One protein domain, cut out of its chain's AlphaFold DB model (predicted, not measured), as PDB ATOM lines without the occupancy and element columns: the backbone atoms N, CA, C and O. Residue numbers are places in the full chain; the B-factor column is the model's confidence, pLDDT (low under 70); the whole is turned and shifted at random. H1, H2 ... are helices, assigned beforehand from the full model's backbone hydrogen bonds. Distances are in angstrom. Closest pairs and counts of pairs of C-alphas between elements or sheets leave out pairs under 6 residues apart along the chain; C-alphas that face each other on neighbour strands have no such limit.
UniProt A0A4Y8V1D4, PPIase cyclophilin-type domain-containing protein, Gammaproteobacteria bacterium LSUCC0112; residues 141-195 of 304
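Overview. This is residues 141 to 195 of the 304 residues of the protein "PPIase cyclophilin-type domain-containing protein" of Gammaproteobacteria bacterium LSUCC0112 (UniProt A0A4Y8V1D4). Three helices and a long opening stretch make an open ring-like frame with few contacts: H1 and H3 are its two longer sides, short H2 bridges them at one end of the long axis, and residues 141 to 156 fill the other end. The sides are set about perpendicular, and the first and last printed residues come back close together. The printed part has 55 residues, with three named helices in the order H1, H2, H3 and no named strand; the class is all helix. It is compact, with a radius of gyration of the C-alphas of 11.3 A, and only just elongated, spanning 30 by 20 by 15 A.

Along the chain. Start at C-alpha 141, at (190.313, 54.605, 117.579); residues 141 to 156 hold no named element. Find C-alpha 157 at (190.826, 56.859, 131.880); from there H1 runs 20.0 A to residue 171. H2 covers residues 177 to 182, 8.5 A. H3 covers residues 184 to 193, 14.4 A, and ends at C-alpha 193, at (186.246, 59.740, 112.987).

Arrangement. Look first at C-alphas 169 and 187, the closest of H1 and H3, 8.0 A apart: these helices are close but not clearly touching, about perpendicular at 80 degrees. H1 and H2 are close but not clearly touching, with C-alphas 169 and 180 closest at 7.7 A; they run the same way at a steep tilt of 67 degrees, only just short of about perpendicular. H2 and H3 are close but not clearly touching, with C-alphas 180 and 187 closest at 7.7 A, and about perpendicular at 83 degrees. In H2 and H3 every O i to N i+4 pair is within hydrogen-bond range; in H1, 9 of 11 are.

Size, cuts and confidence. The C-alphas of Glu 150 and Glu 178 are the two farthest apart, 31.0 A. The C-alphas of Val 141 and Asn 195 are 5.2 A apart. The printed part has no cut, and the links H1 to H2 and H2 to H3 are tight. The mean pLDDT of the printed part is 95.4, and no printed residue is under 70.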
ATOM      1  N   VAL A 141     189.710  54.610 116.228       96.44
ATOM      2  CA  VAL A 141     190.313  54.605 117.579       96.44
ATOM      3  C   VAL A 141     189.314  54.155 118.633       96.44
ATOM      4  O   VAL A 141     189.686  53.483 119.592       96.44
ATOM      5  N   LEU A 142     188.049  54.534 118.455       95.38
ATOM      6  CA  LEU A 142     186.933  54.056 119.254       95.38
ATOM      7  C   LEU A 142     186.145  53.025 118.450       95.38
ATOM      8  O   LEU A 142     185.687  53.294 117.341       95.38
ATOM      9  N   THR A 143     185.973  51.846 119.030       89.94
ATOM     10  CA  THR A 143     185.108  50.785 118.505       89.94
ATOM     11  C   THR A 143     183.636  51.207 118.548       89.94
ATOM     12  O   THR A 143     183.262  52.134 119.268       89.94
ATOM     13  N   ALA A 144     182.764  50.479 117.841       87.19
ATOM     14  CA  ALA A 144     181.314  50.710 117.889       87.19
ATOM     15  C   ALA A 144     180.732  50.626 119.317       87.19
ATOM     16  O   ALA A 144     179.762  51.308 119.632       87.19
ATOM     17  N   ALA A 145     181.363  49.840 120.196       88.56
ATOM     18  CA  ALA A 145     181.009  49.719 121.610       88.56
ATOM     19  C   ALA A 145     181.586  50.846 122.495       88.56
ATOM     20  O   ALA A 145     181.481  50.778 123.716       88.56
ATOM     21  N   GLY A 146     182.256  51.850 121.916       86.94
ATOM     22  CA  GLY A 146     182.873  52.963 122.644       86.94
ATOM     23  C   GLY A 146     184.186  52.625 123.359       86.94
ATOM     24  O   GLY A 146     184.763  53.496 124.003       86.94
ATOM     25  N   ARG A 147     184.687  51.388 123.237       91.56
ATOM     26  CA  ARG A 147     186.005  50.986 123.765       91.56
ATOM     27  C   ARG A 147     187.120  51.449 122.839       91.56
ATOM     28  O   ARG A 147     186.913  51.493 121.626       91.56
ATOM     29  N   THR A 148     188.296  51.719 123.386       95.31
ATOM     30  CA  THR A 148     189.502  51.993 122.602       95.31
ATOM     31  C   THR A 148     189.943  50.768 121.809       95.31
ATOM     32  O   THR A 148     189.766  49.627 122.237       95.31
ATOM     33  N   HIS A 149     190.514  51.008 120.635       96.38
ATOM     34  CA  HIS A 149     191.124  49.965 119.826       96.38
ATOM     35  C   HIS A 149     192.332  49.355 120.558       96.38
ATOM     36  O   HIS A 149     193.111  50.074 121.184       96.38
ATOM     37  N   GLU A 150     192.517  48.038 120.463       95.00
ATOM     38  CA  GLU A 150     193.545  47.291 121.209       95.00
ATOM     39  C   GLU A 150     194.979  47.764 120.924       95.00
ATOM     40  O   GLU A 150     195.799  47.849 121.834       95.00
ATOM     41  N   SER A 151     195.264  48.183 119.687       95.12
ATOM     42  CA  SER A 151     196.551  48.772 119.281       95.12
ATOM     43  C   SER A 151     196.860  50.115 119.945       95.12
ATOM     44  O   SER A 151     197.996  50.583 119.879       95.12
ATOM     45  N   MET A 152     195.872  50.754 120.577       96.38
ATOM     46  CA  MET A 152     196.111  51.930 121.407       96.38
ATOM     47  C   MET A 152     196.645  51.542 122.785       96.38
ATOM     48  O   MET A 152     197.260  52.381 123.431       96.38
ATOM     49  N   ASN A 153     196.469  50.290 123.221       95.75
ATOM     50  CA  ASN A 153     196.945  49.770 124.502       95.75
ATOM     51  C   ASN A 153     196.585  50.676 125.693       95.75
ATOM     52  O   ASN A 153     197.464  51.041 126.469       95.75
ATOM     53  N   ILE A 154     195.335  51.142 125.758       96.56
ATOM     54  CA  ILE A 154     194.892  52.092 126.784       96.56
ATOM     55  C   ILE A 154     194.453  51.325 128.026       96.56
ATOM     56  O   ILE A 154     193.513  50.535 127.946       96.56
ATOM     57  N   ALA A 155     195.117  51.573 129.154       94.50
ATOM     58  CA  ALA A 155     194.851  50.851 130.399       94.50
ATOM     59  C   ALA A 155     193.619  51.383 131.149       94.50
ATOM     60  O   ALA A 155     192.801  50.607 131.642       94.50
ATOM     61  N   ASP A 156     193.482  52.707 131.234       95.69
ATOM     62  CA  ASP A 156     192.452  53.370 132.029       95.69
ATOM     63  C   ASP A 156     192.116  54.778 131.500       95.69
ATOM     64  O   ASP A 156     192.595  55.220 130.450       95.69
ATOM     65  N   THR A 157     191.258  55.499 132.227       95.19
ATOM     66  CA  THR A 157     190.826  56.859 131.880       95.19
ATOM     67  C   THR A 157     191.970  57.873 131.879       95.19
ATOM     68  O   THR A 157     191.971  58.779 131.044       95.19
ATOM     69  N   ALA A 158     192.934  57.760 132.796       97.06
ATOM     70  CA  ALA A 158     194.067  58.677 132.841       97.06
ATOM     71  C   ALA A 158     194.968  58.454 131.619       97.06
ATOM     72  O   ALA A 158     195.368  59.415 130.960       97.06
ATOM     73  N   ASP A 159     195.196  57.192 131.251       96.81
ATOM     74  CA  ASP A 159     195.945  56.835 130.049       96.81
ATOM     75  C   ASP A 159     195.222  57.292 128.770       96.81
ATOM     76  O   ASP A 159     195.833  57.876 127.872       96.81
ATOM     77  N   PHE A 160     193.891  57.152 128.718       96.75
ATOM     78  CA  PHE A 160     193.068  57.686 127.628       96.75
ATOM     79  C   PHE A 160     193.244  59.201 127.468       96.75
ATOM     80  O   PHE A 160     193.436  59.709 126.359       96.75
ATOM     81  N   GLN A 161     193.201  59.939 128.578       95.75
ATOM     82  CA  GLN A 161     193.410  61.382 128.559       95.75
ATOM     83  C   GLN A 161     194.794  61.730 128.010       95.75
ATOM     84  O   GLN A 161     194.895  62.557 127.105       95.75
ATOM     85  N   GLN A 162     195.848  61.082 128.507       96.44
ATOM     86  CA  GLN A 162     197.222  61.413 128.130       96.44
ATOM     87  C   GLN A 162     197.580  61.002 126.702       96.44
ATOM     88  O   GLN A 162     198.303  61.732 126.025       96.44
ATOM     89  N   ARG A 163     197.083  59.857 126.227       96.81
ATOM     90  CA  ARG A 163     197.506  59.282 124.940       96.81
ATOM     91  C   ARG A 163     196.549  59.549 123.790       96.81
ATOM     92  O   ARG A 163     196.947  59.401 122.640       96.81
ATOM     93  N   ILE A 164     195.313  59.956 124.070       96.62
ATOM     94  CA  ILE A 164     194.324  60.255 123.027       96.62
ATOM     95  C   ILE A 164     193.889  61.715 123.102       96.62
ATOM     96  O   ILE A 164     194.086  62.456 122.138       96.62
ATOM     97  N   LEU A 165     193.336  62.163 124.232       96.31
ATOM     98  CA  LEU A 165     192.745  63.506 124.306       96.31
ATOM     99  C   LEU A 165     193.788  64.622 124.279       96.31
ATOM    100  O   LEU A 165     193.621  65.589 123.544       96.31
ATOM    101  N   VAL A 166     194.877  64.502 125.036       96.56
ATOM    102  CA  VAL A 166     195.910  65.542 125.100       96.56
ATOM    103  C   VAL A 166     196.573  65.779 123.729       96.56
ATOM    104  O   VAL A 166     196.631  66.938 123.308       96.56
ATOM    105  N   PRO A 167     197.034  64.754 122.981       97.69
ATOM    106  CA  PRO A 167     197.545  64.940 121.623       97.69
ATOM    107  C   PRO A 167     196.494  65.519 120.670       97.69
ATOM    108  O   PRO A 167     196.799  66.414 119.878       97.69
ATOM    109  N   LEU A 168     195.239  65.072 120.792       97.31
ATOM    110  CA  LEU A 168     194.126  65.603 120.013       97.31
ATOM    111  C   LEU A 168     193.919  67.103 120.276       97.31
ATOM    112  O   LEU A 168     193.871  67.882 119.324       97.31
ATOM    113  N   TYR A 169     193.878  67.532 121.537       97.56
ATOM    114  CA  TYR A 169     193.734  68.940 121.914       97.56
ATOM    115  C   TYR A 169     194.869  69.793 121.359       97.56
ATOM    116  O   TYR A 169     194.606  70.834 120.756       97.56
ATOM    117  N   ARG A 170     196.119  69.322 121.462       96.75
ATOM    118  CA  ARG A 170     197.272  70.007 120.859       96.75
ATOM    119  C   ARG A 170     197.097  70.168 119.347       96.75
ATOM    120  O   ARG A 170     197.310  71.264 118.837       96.75
ATOM    121  N   SER A 171     196.651  69.120 118.647       97.12
ATOM    122  CA  SER A 171     196.412  69.165 117.194       97.12
ATOM    123  C   SER A 171     195.301  70.140 116.789       97.12
ATOM    124  O   SER A 171     195.342  70.716 115.706       97.12
ATOM    125  N   MET A 172     194.333  70.365 117.682       96.81
ATOM    126  CA  MET A 172     193.223  71.303 117.502       96.81
ATOM    127  C   MET A 172     193.520  72.698 118.074       96.81
ATOM    128  O   MET A 172     192.645  73.561 118.069       96.81
ATOM    129  N   ASN A 173     194.745  72.930 118.563       96.69
ATOM    130  CA  ASN A 173     195.173  74.159 119.232       96.69
ATOM    131  C   ASN A 173     194.300  74.547 120.450       96.69
ATOM    132  O   ASN A 173     194.117  75.728 120.742       96.69
ATOM    133  N   ILE A 174     193.776  73.548 121.165       97.00
ATOM    134  CA  ILE A 174     193.021  73.700 122.414       97.00
ATOM    135  C   ILE A 174     194.013  73.670 123.581       97.00
ATOM    136  O   ILE A 174     194.771  72.712 123.739       97.00
ATOM    137  N   ARG A 175     194.025  74.732 124.389       94.69
ATOM    138  CA  ARG A 175     195.011  74.968 125.461       94.69
ATOM    139  C   ARG A 175     194.392  75.193 126.840       94.69
ATOM    140  O   ARG A 175     195.130  75.242 127.818       94.69
ATOM    141  N   SER A 176     193.070  75.338 126.929       95.50
ATOM    142  CA  SER A 176     192.356  75.516 128.196       95.50
ATOM    143  C   SER A 176     191.068  74.699 128.240       95.50
ATOM    144  O   SER A 176     190.590  74.205 127.214       95.50
ATOM    145  N   ARG A 177     190.499  74.569 129.441       92.69
ATOM    146  CA  ARG A 177     189.238  73.856 129.652       92.69
ATOM    147  C   ARG A 177     188.068  74.579 128.992       92.69
ATOM    148  O   ARG A 177     187.275  73.938 128.322       92.69
ATOM    149  N   GLU A 178     188.028  75.903 129.076       96.44
ATOM    150  CA  GLU A 178     186.992  76.730 128.450       96.44
ATOM    151  C   GLU A 178     186.988  76.551 126.926       96.44
ATOM    152  O   GLU A 178     185.932  76.479 126.304       96.44
ATOM    153  N   GLN A 179     188.174  76.433 126.314       96.75
ATOM    154  CA  GLN A 179     188.296  76.145 124.883       96.75
ATOM    155  C   GLN A 179     187.828  74.732 124.533       96.75
ATOM    156  O   GLN A 179     187.234  74.544 123.472       96.75
ATOM    157  N   ALA A 180     188.108  73.750 125.395       95.25
ATOM    158  CA  ALA A 180     187.630  72.387 125.207       95.25
ATOM    159  C   ALA A 180     186.096  72.332 125.295       95.25
ATOM    160  O   ALA A 180     185.457  71.812 124.383       95.25
ATOM    161  N   ASP A 181     185.515  72.966 126.316       95.62
ATOM    162  CA  ASP A 181     184.068  73.035 126.535       95.62
ATOM    163  C   ASP A 181     183.363  73.741 125.361       95.62
ATOM    164  O   ASP A 181     182.376  73.237 124.822       95.62
ATOM    165  N   ALA A 182     183.919  74.858 124.876       97.00
ATOM    166  CA  ALA A 182     183.392  75.587 123.718       97.00
ATOM    167  C   ALA A 182     183.485  74.806 122.392       97.00
ATOM    168  O   ALA A 182     182.797  75.142 121.427       97.00
ATOM    169  N   GLN A 183     184.343  73.782 122.312       96.81
ATOM    170  CA  GLN A 183     184.558  72.966 121.110       96.81
ATOM    171  C   GLN A 183     184.139  71.501 121.293       96.81
ATOM    172  O   GLN A 183     184.511  70.654 120.477       96.81
ATOM    173  N   GLN A 184     183.342  71.194 122.320       96.00
ATOM    174  CA  GLN A 184     182.997  69.827 122.713       96.00
ATOM    175  C   GLN A 184     182.450  68.977 121.553       96.00
ATOM    176  O   GLN A 184     182.839  67.817 121.391       96.00
ATOM    177  N   GLU A 185     181.586  69.547 120.709       96.12
ATOM    178  CA  GLU A 185     181.027  68.857 119.540       96.12
ATOM    179  C   GLU A 185     182.107  68.529 118.498       96.12
ATOM    180  O   GLU A 185     182.195  67.394 118.030       96.12
ATOM    181  N   ARG A 186     183.001  69.484 118.202       96.25
ATOM    182  CA  ARG A 186     184.113  69.295 117.255       96.25
ATOM    183  C   ARG A 186     185.103  68.242 117.745       96.25
ATOM    184  O   ARG A 186     185.559  67.424 116.951       96.25
ATOM    185  N   ILE A 187     185.430  68.253 119.039       96.50
ATOM    186  CA  ILE A 187     186.290  67.242 119.671       96.50
ATOM    187  C   ILE A 187     185.638  65.865 119.545       96.50
ATOM    188  O   ILE A 187     186.292  64.906 119.139       96.50
ATOM    189  N   THR A 188     184.344  65.774 119.859       94.12
ATOM    190  CA  THR A 188     183.592  64.517 119.819       94.12
ATOM    191  C   THR A 188     183.509  63.953 118.398       94.12
ATOM    192  O   THR A 188     183.776  62.766 118.206       94.12
ATOM    193  N   ASP A 189     183.193  64.775 117.393       94.94
ATOM    194  CA  ASP A 189     183.161  64.347 115.986       94.94
ATOM    195  C   ASP A 189     184.553  63.911 115.507       94.94
ATOM    196  O   ASP A 189     184.705  62.835 114.918       94.94
ATOM    197  N   ARG A 190     185.598  64.677 115.851       95.69
ATOM    198  CA  ARG A 190     186.976  64.323 115.501       95.69
ATOM    199  C   ARG A 190     187.396  62.996 116.125       95.69
ATOM    200  O   ARG A 190     187.942  62.157 115.419       95.69
ATOM    201  N   LEU A 191     187.117  62.786 117.409       94.75
ATOM    202  CA  LEU A 191     187.446  61.554 118.123       94.75
ATOM    203  C   LEU A 191     186.714  60.333 117.541       94.75
ATOM    204  O   LEU A 191     187.316  59.269 117.420       94.75
ATOM    205  N   ARG A 192     185.447  60.484 117.130       92.75
ATOM    206  CA  ARG A 192     184.665  59.407 116.492       92.75
ATOM    207  C   ARG A 192     185.199  59.011 115.116       92.75
ATOM    208  O   ARG A 192     185.112  57.843 114.755       92.75
ATOM    209  N   ARG A 193     185.725  59.969 114.348       94.81
ATOM    210  CA  ARG A 193     186.246  59.740 112.987       94.81
ATOM    211  C   ARG A 193     187.736  59.408 112.943       94.81
ATOM    212  O   ARG A 193     188.218  58.982 111.899       94.81
ATOM    213  N   MET A 194     188.469  59.645 114.029       97.25
ATOM    214  CA  MET A 194     189.908  59.411 114.081       97.25
ATOM    215  C   MET A 194     190.204  57.919 113.941       97.25
ATOM    216  O   MET A 194     189.681  57.096 114.699       97.25
ATOM    217  N   ASN A 195     191.053  57.577 112.974       97.81
ATOM    218  CA  ASN A 195     191.525  56.211 112.797       97.81
ATOM    219  C   ASN A 195     192.782  55.929 113.635       97.81
ATOM    220  O   ASN A 195     193.434  56.844 114.144       97.81
TER     221      ASN A 195